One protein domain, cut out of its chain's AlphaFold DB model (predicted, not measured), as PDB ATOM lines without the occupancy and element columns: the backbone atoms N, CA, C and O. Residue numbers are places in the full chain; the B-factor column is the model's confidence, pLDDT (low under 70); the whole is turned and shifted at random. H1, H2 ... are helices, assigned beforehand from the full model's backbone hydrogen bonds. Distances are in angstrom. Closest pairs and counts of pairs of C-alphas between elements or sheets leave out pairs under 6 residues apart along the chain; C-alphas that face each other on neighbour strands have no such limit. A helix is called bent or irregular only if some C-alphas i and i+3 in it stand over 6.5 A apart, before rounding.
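AT A GLANCE: This is residues 36 to 119 of the 183 residues of an uncharacterized protein of Paracoccus sp. SMMA_5_50 (UniProt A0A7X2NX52). One long helix, H3, makes the long axis, and two shorter helices, H1 and H2, pack on its first half; the three cross one another instead of lying side by side. H1 crosses H3 at a steep angle, H2 stands nearly square to H1, and the second half of H3 reaches on beyond both. Before H1, residues 36 to 49 form a long looping stretch with no named element. The printed part has 84 residues with three named helices, in the order H1, H2, H3, and no named strand; its class is all helix. It is compact, with a radius of gyration of the C-alphas of 12.6 A, yet elongated in outline, spanning 41 by 25 by 20 A.

IN THESE COORDINATES: H3, the longest helix, holds residues 96 to 117 and measures 32.1 A from first to last C-alpha, from C-alpha 96 at (124.577, 143.482, 165.769) to C-alpha 117 at (136.229, 132.139, 193.410). H1 holds residues 50 to 64 and measures 20.8 A; it begins with C-alpha 50 at (140.812, 133.841, 170.019). H2 holds residues 73 to 84 and measures 17.0 A. H2 is neither bent nor irregular, but only just: C-alphas 78 and 81 are 6.4 A apart.

HOW THE PARTS SIT: H3 touches H1 with its residues 97 to 106 alone, and the closest C-alphas are those of Ala 56 and Thr 102, 5.2 A apart. H1 and H3 run opposite ways at a steep tilt of 61 degrees. Residues 99 to 103 of H3 touch residues 76 to 80 of H2; the closest C-alphas, of Ile 80 and Leu 99, are 7.0 A apart. These two helices run the same way at a steep tilt of 69 degrees, only just short of about perpendicular. H1 and H2 touch, with the C-alphas of Lys 53 and Ala 77 closest at 5.7 A, and are about perpendicular at 81 degrees. The helix packing is mostly crossed, with no touching pair at a shallow tilt. In H1 and H3 every O i to N i+4 pair is within hydrogen-bond range; in H2, 6 of 8 are.

THE WHOLE: The C-alphas farthest apart are those of Pro 70 and Ala 119, at 42.1 A, while the first and last printed C-alphas, of Arg 36 and Ala 119, are 20.9 A apart. The printed part runs from residue 36 to 119 with no cut. The link from H1 to H2, 8 residues, is short, and that from H2 to H3, 11 residues, is long. The mean pLDDT of the printed part is 92.0, and no printed residue is under 70.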
ATOM      1  N   ARG A  36     124.534 128.217 176.618       93.12
ATOM      2  CA  ARG A  36     125.798 128.958 176.665       93.12
ATOM      3  C   ARG A  36     126.941 128.058 177.157       93.12
ATOM      4  O   ARG A  36     126.832 127.525 178.267       93.12
ATOM      5  N   PRO A  37     128.053 127.942 176.407       92.69
ATOM      6  CA  PRO A  37     129.208 127.183 176.860       92.69
ATOM      7  C   PRO A  37     129.852 127.834 178.093       92.69
ATOM      8  O   PRO A  37     129.617 129.003 178.434       92.69
ATOM      9  N   SER A  38     130.679 127.049 178.781       90.00
ATOM     10  CA  SER A  38     131.571 127.558 179.820       90.00
ATOM     11  C   SER A  38     132.838 128.129 179.183       90.00
ATOM     12  O   SER A  38     133.347 127.573 178.212       90.00
ATOM     13  N   PHE A  39     133.383 129.204 179.756       93.50
ATOM     14  CA  PHE A  39     134.694 129.746 179.376       93.50
ATOM     15  C   PHE A  39     135.587 129.820 180.618       93.50
ATOM     16  O   PHE A  39     135.696 130.883 181.239       93.50
ATOM     17  N   PRO A  40     136.177 128.695 181.045       89.38
ATOM     18  CA  PRO A  40     136.941 128.627 182.286       89.38
ATOM     19  C   PRO A  40     138.137 129.582 182.270       89.38
ATOM     20  O   PRO A  40     138.746 129.839 181.233       89.38
ATOM     21  N   GLY A  41     138.444 130.172 183.426       89.88
ATOM     22  CA  GLY A  41     139.581 131.087 183.587       89.88
ATOM     23  C   GLY A  41     139.397 132.495 183.004       89.88
ATOM     24  O   GLY A  41     140.163 133.394 183.352       89.88
ATOM     25  N   LEU A  42     138.364 132.747 182.193       94.75
ATOM     26  CA  LEU A  42     138.060 134.089 181.694       94.75
ATOM     27  C   LEU A  42     137.637 134.998 182.857       94.75
ATOM     28  O   LEU A  42     136.627 134.747 183.503       94.75
ATOM     29  N   THR A  43     138.383 136.064 183.143       93.12
ATOM     30  CA  THR A  43     138.045 137.012 184.230       93.12
ATOM     31  C   THR A  43     137.667 138.399 183.729       93.12
ATOM     32  O   THR A  43     137.005 139.148 184.452       93.12
ATOM     33  N   ASP A  44     138.044 138.709 182.494       94.25
ATOM     34  CA  ASP A  44     137.830 139.970 181.802       94.25
ATOM     35  C   ASP A  44     137.531 139.653 180.326       94.25
ATOM     36  O   ASP A  44     138.371 139.026 179.680       94.25
ATOM     37  N   PRO A  45     136.362 140.045 179.781       94.25
ATOM     38  CA  PRO A  45     136.020 139.823 178.377       94.25
ATOM     39  C   PRO A  45     137.059 140.354 177.383       94.25
ATOM     40  O   PRO A  45     137.232 139.750 176.330       94.25
ATOM     41  N   ALA A  46     137.776 141.436 177.718       93.12
ATOM     42  CA  ALA A  46     138.830 141.991 176.864       93.12
ATOM     43  C   ALA A  46     140.074 141.101 176.769       93.12
ATOM     44  O   ALA A  46     140.880 141.253 175.859       93.12
ATOM     45  N   LYS A  47     140.215 140.141 177.686       94.25
ATOM     46  CA  LYS A  47     141.305 139.161 177.704       94.25
ATOM     47  C   LYS A  47     140.870 137.797 177.169       94.25
ATOM     48  O   LYS A  47     141.586 136.818 177.371       94.25
ATOM     49  N   ALA A  48     139.699 137.708 176.535       95.19
ATOM     50  CA  ALA A  48     139.243 136.469 175.923       95.19
ATOM     51  C   ALA A  48     140.213 136.029 174.817       95.19
ATOM     52  O   ALA A  48     140.573 136.824 173.946       95.19
ATOM     53  N   SER A  49     140.622 134.759 174.848       94.94
ATOM     54  CA  SER A  49     141.458 134.187 173.792       94.94
ATOM     55  C   SER A  49     140.700 134.132 172.464       94.94
ATOM     56  O   SER A  49     139.468 134.166 172.436       94.94
ATOM     57  N   ILE A  50     141.423 133.995 171.350       93.75
ATOM     58  CA  ILE A  50     140.812 133.841 170.019       93.75
ATOM     59  C   ILE A  50     139.844 132.648 170.007       93.75
ATOM     60  O   ILE A  50     138.704 132.791 169.573       93.75
ATOM     61  N   ALA A  51     140.238 131.511 170.589       93.94
ATOM     62  CA  ALA A  51     139.375 130.334 170.700       93.94
ATOM     63  C   ALA A  51     138.092 130.615 171.507       93.94
ATOM     64  O   ALA A  51     137.003 130.221 171.095       93.94
ATOM     65  N   GLN A  52     138.191 131.348 172.624       95.25
ATOM     66  CA  GLN A  52     137.019 131.749 173.413       95.25
ATOM     67  C   GLN A  52     136.106 132.701 172.632       95.25
ATOM     68  O   GLN A  52     134.888 132.547 172.678       95.25
ATOM     69  N   LYS A  53     136.682 133.661 171.896       96.19
ATOM     70  CA  LYS A  53     135.942 134.588 171.029       96.19
ATOM     71  C   LYS A  53     135.199 133.834 169.928       96.19
ATOM     72  O   LYS A  53     133.990 133.994 169.817       96.19
ATOM     73  N   HIS A  54     135.884 132.966 169.183       95.81
ATOM     74  CA  HIS A  54     135.279 132.162 168.116       95.81
ATOM     75  C   HIS A  54     134.147 131.297 168.663       95.81
ATOM     76  O   HIS A  54     133.032 131.335 168.154       95.81
ATOM     77  N   ARG A  55     134.394 130.595 169.774       95.88
ATOM     78  CA  ARG A  55     133.386 129.751 170.418       95.88
ATOM     79  C   ARG A  55     132.169 130.550 170.892       95.88
ATOM     80  O   ARG A  55     131.043 130.074 170.761       95.88
ATOM     81  N   ALA A  56     132.372 131.755 171.423       96.00
ATOM     82  CA  ALA A  56     131.284 132.645 171.818       96.00
ATOM     83  C   ALA A  56     130.479 133.158 170.613       96.00
ATOM     84  O   ALA A  56     129.257 133.244 170.719       96.00
ATOM     85  N   VAL A  57     131.136 133.448 169.486       96.31
ATOM     86  CA  VAL A  57     130.475 133.840 168.230       96.31
ATOM     87  C   VAL A  57     129.657 132.684 167.669       96.31
ATOM     88  O   VAL A  57     128.475 132.872 167.400       96.31
ATOM     89  N   SER A  58     130.229 131.481 167.564       95.38
ATOM     90  CA  SER A  58     129.496 130.296 167.100       95.38
ATOM     91  C   SER A  58     128.262 130.035 167.962       95.38
ATOM     92  O   SER A  58     127.174 129.833 167.435       95.38
ATOM     93  N   TRP A  59     128.400 130.121 169.291       95.12
ATOM     94  CA  TRP A  59     127.252 129.999 170.189       95.12
ATOM     95  C   TRP A  59     126.214 131.098 169.936       95.12
ATOM     96  O   TRP A  59     125.020 130.823 169.929       95.12
ATOM     97  N   ALA A  60     126.648 132.344 169.735       94.75
ATOM     98  CA  ALA A  60     125.747 133.466 169.509       94.75
ATOM     99  C   ALA A  60     124.982 133.349 168.182       94.75
ATOM    100  O   ALA A  60     123.813 133.730 168.128       94.75
ATOM    101  N   MET A  61     125.603 132.812 167.129       93.94
ATOM    102  CA  MET A  61     124.934 132.540 165.852       93.94
ATOM    103  C   MET A  61     123.810 131.514 166.033       93.94
ATOM    104  O   MET A  61     122.680 131.795 165.644       93.94
ATOM    105  N   GLU A  62     124.079 130.401 166.723       92.50
ATOM    106  CA  GLU A  62     123.065 129.390 167.064       92.50
ATOM    107  C   GLU A  62     121.965 129.964 167.970       92.50
ATOM    108  O   GLU A  62     120.774 129.818 167.710       92.50
ATOM    109  N   TRP A  63     122.355 130.685 169.026       91.50
ATOM    110  CA  TRP A  63     121.435 131.294 169.992       91.50
ATOM    111  C   TRP A  63     120.460 132.279 169.343       91.50
ATOM    112  O   TRP A  63     119.284 132.332 169.704       91.50
ATOM    113  N   THR A  64     120.955 133.086 168.405       91.06
ATOM    114  CA  THR A  64     120.157 134.110 167.722       91.06
ATOM    115  C   THR A  64     119.464 133.596 166.460       91.06
ATOM    116  O   THR A  64     118.716 134.357 165.852       91.06
ATOM    117  N   GLY A  65     119.691 132.337 166.065       89.75
ATOM    118  CA  GLY A  65     119.149 131.763 164.831       89.75
ATOM    119  C   GLY A  65     119.764 132.337 163.550       89.75
ATOM    120  O   GLY A  65     119.123 132.310 162.506       89.75
ATOM    121  N   ASN A  66     120.986 132.872 163.617       89.06
ATOM    122  CA  ASN A  66     121.698 133.470 162.481       89.06
ATOM    123  C   ASN A  66     122.863 132.589 161.987       89.06
ATOM    124  O   ASN A  66     123.933 133.105 161.660       89.06
ATOM    125  N   GLY A  67     122.677 131.265 161.961       84.25
ATOM    126  CA  GLY A  67     123.695 130.308 161.502       84.25
ATOM    127  C   GLY A  67     124.112 130.502 160.038       84.25
ATOM    128  O   GLY A  67     125.288 130.368 159.717       84.25
ATOM    129  N   ASP A  68     123.176 130.920 159.182       86.50
ATOM    130  CA  ASP A  68     123.384 131.073 157.731       86.50
ATOM    131  C   ASP A  68     123.832 132.488 157.315       86.50
ATOM    132  O   ASP A  68     123.708 132.887 156.154       86.50
ATOM    133  N   MET A  69     124.317 133.299 158.261       88.19
ATOM    134  CA  MET A  69     124.754 134.662 157.962       88.19
ATOM    135  C   MET A  69     125.951 134.650 156.989       88.19
ATOM    136  O   MET A  69     126.906 133.905 157.214       88.19
ATOM    137  N   PRO A  70     125.986 135.519 155.957       89.00
ATOM    138  CA  PRO A  70     127.096 135.596 155.001       89.00
ATOM    139  C   PRO A  70     128.319 136.339 155.578       89.00
ATOM    140  O   PRO A  70     128.942 137.158 154.906       89.00
ATOM    141  N   VAL A  71     128.643 136.101 156.851       88.94
ATOM    142  CA  VAL A  71     129.767 136.708 157.570       88.94
ATOM    143  C   VAL A  71     130.481 135.605 158.341       88.94
ATOM    144  O   VAL A  71     129.842 134.788 159.000       88.94
ATOM    145  N   THR A  72     131.810 135.567 158.258       93.06
ATOM    146  CA  THR A  72     132.595 134.522 158.920       93.06
ATOM    147  C   THR A  72     132.703 134.759 160.426       93.06
ATOM    148  O   THR A  72     132.668 135.898 160.903       93.06
ATOM    149  N   ILE A  73     132.900 133.678 161.184       93.38
ATOM    150  CA  ILE A  73     133.135 133.739 162.634       93.38
ATOM    151  C   ILE A  73     134.346 134.627 162.943       93.38
ATOM    152  O   ILE A  73     134.296 135.431 163.872       93.38
ATOM    153  N   GLU A  74     135.406 134.526 162.141       93.38
ATOM    154  CA  GLU A  74     136.637 135.308 162.269       93.38
ATOM    155  C   GLU A  74     136.368 136.809 162.126       93.38
ATOM    156  O   GLU A  74     136.881 137.609 162.910       93.38
ATOM    157  N   ALA A  75     135.534 137.198 161.155       92.25
ATOM    158  CA  ALA A  75     135.190 138.595 160.921       92.25
ATOM    159  C   ALA A  75     134.414 139.178 162.110       92.25
ATOM    160  O   ALA A  75     134.752 140.255 162.602       92.25
ATOM    161  N   ILE A  76     133.428 138.441 162.634       93.06
ATOM    162  CA  ILE A  76     132.670 138.863 163.822       93.06
ATOM    163  C   ILE A  76     133.583 138.899 165.057       93.06
ATOM    164  O   ILE A  76     133.518 139.839 165.850       93.06
ATOM    165  N   ALA A  77     134.465 137.909 165.221       92.69
ATOM    166  CA  ALA A  77     135.398 137.845 166.342       92.69
ATOM    167  C   ALA A  77     136.377 139.029 166.360       92.69
ATOM    168  O   ALA A  77     136.665 139.555 167.437       92.69
ATOM    169  N   ALA A  78     136.834 139.490 165.192       90.75
ATOM    170  CA  ALA A  78     137.675 140.680 165.067       90.75
ATOM    171  C   ALA A  78     136.947 141.964 165.513       90.75
ATOM    172  O   ALA A  78     137.557 142.840 166.122       90.75
ATOM    173  N   MET A  79     135.630 142.055 165.295       93.06
ATOM    174  CA  MET A  79     134.822 143.204 165.727       93.06
ATOM    175  C   MET A  79     134.637 143.277 167.253       93.06
ATOM    176  O   MET A  79     134.295 144.336 167.777       93.06
ATOM    177  N   ILE A  80     134.853 142.183 167.996       92.94
ATOM    178  CA  ILE A  80     134.645 142.149 169.456       92.94
ATOM    179  C   ILE A  80     135.516 143.191 170.165       92.94
ATOM    180  O   ILE A  80     135.023 143.876 171.063       92.94
ATOM    181  N   ASP A  81     136.782 143.327 169.766       88.56
ATOM    182  CA  ASP A  81     137.720 144.250 170.414       88.56
ATOM    183  C   ASP A  81     137.305 145.713 170.206       88.56
ATOM    184  O   ASP A  81     137.299 146.494 171.160       88.56
ATOM    185  N   ASP A  82     136.834 146.057 169.003       89.81
ATOM    186  CA  ASP A  82     136.254 147.369 168.705       89.81
ATOM    187  C   ASP A  82     135.015 147.653 169.571       89.81
ATOM    188  O   ASP A  82     134.880 148.732 170.164       89.81
ATOM    189  N   VAL A  83     134.119 146.674 169.723       90.12
ATOM    190  CA  VAL A  83     132.911 146.863 170.536       90.12
ATOM    191  C   VAL A  83     133.236 146.999 172.026       90.12
ATOM    192  O   VAL A  83     132.565 147.759 172.736       90.12
ATOM    193  N   LEU A  84     134.265 146.307 172.518       86.12
ATOM    194  CA  LEU A  84     134.712 146.413 173.907       86.12
ATOM    195  C   LEU A  84     135.266 147.801 174.247       86.12
ATOM    196  O   LEU A  84     135.049 148.260 175.369       86.12
ATOM    197  N   VAL A  85     135.879 148.499 173.285       86.44
ATOM    198  CA  VAL A  85     136.319 149.901 173.442       86.44
ATOM    199  C   VAL A  85     135.229 150.927 173.096       86.44
ATOM    200  O   VAL A  85     135.476 152.131 173.111       86.44
ATOM    201  N   GLY A  86     134.002 150.472 172.821       84.94
ATOM    202  CA  GLY A  86     132.821 151.321 172.646       84.94
ATOM    203  C   GLY A  86     132.396 151.572 171.198       84.94
ATOM    204  O   GLY A  86     131.378 152.234 170.983       84.94
ATOM    205  N   ARG A  87     133.096 151.018 170.204       89.00
ATOM    206  CA  ARG A  87     132.723 151.132 168.785       89.00
ATOM    207  C   ARG A  87     131.694 150.066 168.434       89.00
ATOM    208  O   ARG A  87     132.025 148.942 168.080       89.00
ATOM    209  N   LYS A  88     130.417 150.408 168.590       85.44
ATOM    210  CA  LYS A  88     129.304 149.490 168.318       85.44
ATOM    211  C   LYS A  88     128.849 149.591 166.858       85.44
ATOM    212  O   LYS A  88     128.723 150.715 166.367       85.44
ATOM    213  N   PRO A  89     128.532 148.466 166.193       87.19
ATOM    214  CA  PRO A  89     127.832 148.509 164.915       87.19
ATOM    215  C   PRO A  89     126.458 149.169 165.087       87.19
ATOM    216  O   PRO A  89     125.901 149.244 166.191       87.19
ATOM    217  N   LYS A  90     125.899 149.659 163.980       88.06
ATOM    218  CA  LYS A  90     124.534 150.196 163.970       88.06
ATOM    219  C   LYS A  90     123.552 149.079 164.331       88.06
ATOM    220  O   LYS A  90     123.754 147.936 163.951       88.06
ATOM    221  N   LYS A  91     122.442 149.412 164.996       84.06
ATOM    222  CA  LYS A  91     121.391 148.425 165.322       84.06
ATOM    223  C   LYS A  91     120.780 147.748 164.088       84.06
ATOM    224  O   LYS A  91     120.242 146.660 164.212       84.06
ATOM    225  N   SER A  92     120.835 148.409 162.933       87.38
ATOM    226  CA  SER A  92     120.367 147.880 161.649       87.38
ATOM    227  C   SER A  92     121.342 146.894 160.999       87.38
ATOM    228  O   SER A  92     121.014 146.326 159.966       87.38
ATOM    229  N   ASP A  93     122.554 146.757 161.537       90.38
ATOM    230  CA  ASP A  93     123.545 145.814 161.032       90.38
ATOM    231  C   ASP A  93     123.117 144.383 161.403       90.38
ATOM    232  O   ASP A  93     122.864 144.128 162.587       90.38
ATOM    233  N   PRO A  94     123.034 143.444 160.441       87.88
ATOM    234  CA  PRO A  94     122.652 142.061 160.721       87.88
ATOM    235  C   PRO A  94     123.576 141.374 161.736       87.88
ATOM    236  O   PRO A  94     123.132 140.471 162.437       87.88
ATOM    237  N   VAL A  95     124.827 141.822 161.883       92.25
ATOM    238  CA  VAL A  95     125.792 141.270 162.848       92.25
ATOM    239  C   VAL A  95     125.514 141.755 164.282       92.25
ATOM    240  O   VAL A  95     125.951 141.132 165.254       92.25
ATOM    241  N   ALA A  96     124.767 142.852 164.462       91.56
ATOM    242  CA  ALA A  96     124.577 143.482 165.769       91.56
ATOM    243  C   ALA A  96     123.972 142.551 166.846       91.56
ATOM    244  O   ALA A  96     124.514 142.538 167.957       91.56
ATOM    245  N   PRO A  97     122.930 141.735 166.571       91.56
ATOM    246  CA  PRO A  97     122.397 140.780 167.547       91.56
ATOM    247  C   PRO A  97     123.421 139.708 167.945       91.56
ATOM    248  O   PRO A  97     123.567 139.400 169.130       91.56
ATOM    249  N   VAL A  98     124.187 139.190 166.976       93.94
ATOM    250  CA  VAL A  98     125.231 138.179 167.216       93.94
ATOM    251  C   VAL A  98     126.345 138.761 168.085       93.94
ATOM    252  O   VAL A  98     126.745 138.144 169.073       93.94
ATOM    253  N   LEU A  99     126.810 139.982 167.799       93.62
ATOM    254  CA  LEU A  99     127.815 140.668 168.623       93.62
ATOM    255  C   LEU A  99     127.310 140.964 170.039       93.62
ATOM    256  O   LEU A  99     128.042 140.765 171.013       93.62
ATOM    257  N   SER A 100     126.057 141.410 170.170       92.06
ATOM    258  CA  SER A 100     125.395 141.659 171.459       92.06
ATOM    259  C   SER A 100     125.389 140.389 172.321       92.06
ATOM    260  O   SER A 100     125.878 140.400 173.459       92.06
ATOM    261  N   ALA A 101     124.937 139.270 171.748       93.25
ATOM    262  CA  ALA A 101     124.912 137.965 172.401       93.25
ATOM    263  C   ALA A 101     126.325 137.445 172.726       93.25
ATOM    264  O   ALA A 101     126.578 137.011 173.851       93.25
ATOM    265  N   THR A 102     127.280 137.574 171.803       95.25
ATOM    266  CA  THR A 102     128.683 137.165 172.000       95.25
ATOM    267  C   THR A 102     129.299 137.865 173.214       95.25
ATOM    268  O   THR A 102     129.807 137.228 174.141       95.25
ATOM    269  N   LEU A 103     129.197 139.197 173.269       94.06
ATOM    270  CA  LEU A 103     129.707 139.987 174.392       94.06
ATOM    271  C   LEU A 103     128.994 139.651 175.694       94.06
ATOM    272  O   LEU A 103     129.603 139.673 176.769       94.06
ATOM    273  N   ARG A 104     127.695 139.354 175.615       92.88
ATOM    274  CA  ARG A 104     126.917 138.923 176.767       92.88
ATOM    275  C   ARG A 104     127.447 137.606 177.324       92.88
ATOM    276  O   ARG A 104     127.660 137.537 178.535       92.88
ATOM    277  N   ALA A 105     127.720 136.616 176.477       94.31
ATOM    278  CA  ALA A 105     128.287 135.337 176.893       94.31
ATOM    279  C   ALA A 105     129.645 135.504 177.583       94.31
ATOM    280  O   ALA A 105     129.821 135.014 178.699       94.31
ATOM    281  N   LEU A 106     130.564 136.270 176.982       95.50
ATOM    282  CA  LEU A 106     131.889 136.527 177.559       95.50
ATOM    283  C   LEU A 106     131.794 137.243 178.916       95.50
ATOM    284  O   LEU A 106     132.470 136.869 179.877       95.50
ATOM    285  N   ARG A 107     130.919 138.252 179.036       94.44
ATOM    286  CA  ARG A 107     130.681 138.977 180.300       94.44
ATOM    287  C   ARG A 107     130.112 138.080 181.389       94.44
ATOM    288  O   ARG A 107     130.560 138.168 182.532       94.44
ATOM    289  N   LEU A 108     129.131 137.248 181.048       93.75
ATOM    290  CA  LEU A 108     128.520 136.330 182.000       93.75
ATOM    291  C   LEU A 108     129.504 135.245 182.438       93.75
ATOM    292  O   LEU A 108     129.580 134.952 183.622       93.75
ATOM    293  N   ALA A 109     130.325 134.723 181.530       93.75
ATOM    294  CA  ALA A 109     131.361 133.763 181.887       93.75
ATOM    295  C   ALA A 109     132.428 134.375 182.806       93.75
ATOM    296  O   ALA A 109     132.806 133.780 183.813       93.75
ATOM    297  N   ALA A 110     132.843 135.614 182.523       94.44
ATOM    298  CA  ALA A 110     133.729 136.361 183.408       94.44
ATOM    299  C   ALA A 110     133.119 136.577 184.801       94.44
ATOM    300  O   ALA A 110     133.809 136.470 185.817       94.44
ATOM    301  N   GLN A 111     131.818 136.861 184.860       94.12
ATOM    302  CA  GLN A 111     131.071 136.939 186.110       94.12
ATOM    303  C   GLN A 111     131.037 135.585 186.828       94.12
ATOM    304  O   GLN A 111     131.392 135.541 188.002       94.12
ATOM    305  N   ASP A 112     130.701 134.494 186.143       92.94
ATOM    306  CA  ASP A 112     130.622 133.152 186.724       92.94
ATOM    307  C   ASP A 112     131.958 132.703 187.323       92.94
ATOM    308  O   ASP A 112     131.992 132.220 188.455       92.94
ATOM    309  N   ASN A 113     133.067 132.938 186.618       93.06
ATOM    310  CA  ASN A 113     134.407 132.634 187.122       93.06
ATOM    311  C   ASN A 113     134.761 133.476 188.354       93.06
ATOM    312  O   ASN A 113     135.350 132.967 189.310       93.06
ATOM    313  N   ARG A 114     134.387 134.764 188.382       92.69
ATOM    314  CA  ARG A 114     134.570 135.606 189.577       92.69
ATOM    315  C   ARG A 114     133.741 135.095 190.748       92.69
ATOM    316  O   ARG A 114     134.274 134.991 191.848       92.69
ATOM    317  N   MET A 115     132.481 134.753 190.500       92.56
ATOM    318  CA  MET A 115     131.576 134.270 191.533       92.56
ATOM    319  C   MET A 115     132.042 132.927 192.103       92.56
ATOM    320  O   MET A 115     131.973 132.722 193.313       92.56
ATOM    321  N   ALA A 116     132.546 132.018 191.261       91.19
ATOM    322  CA  ALA A 116     133.062 130.722 191.698       91.19
ATOM    323  C   ALA A 116     134.216 130.876 192.704       91.19
ATOM    324  O   ALA A 116     134.243 130.185 193.720       91.19
ATOM    325  N   ARG A 117     135.115 131.847 192.488       91.56
ATOM    326  CA  ARG A 117     136.229 132.139 193.410       91.56
ATOM    327  C   ARG A 117     135.785 132.662 194.772       91.56
ATOM    328  O   ARG A 117     136.493 132.481 195.754       91.56
ATOM    329  N   THR A 118     134.632 133.320 194.838       93.19
ATOM    330  CA  THR A 118     134.107 133.928 196.067       93.19
ATOM    331  C   THR A 118     132.984 133.107 196.704       93.19
ATOM    332  O   THR A 118     132.379 133.551 197.681       93.19
ATOM    333  N   ALA A 119     132.717 131.895 196.204       92.19
ATOM    334  CA  ALA A 119     131.591 131.059 196.621       92.19
ATOM    335  C   ALA A 119     131.599 130.689 198.117       92.19
ATOM    336  O   ALA A 119     130.540 130.505 198.709       92.19
TER     337      ALA A 119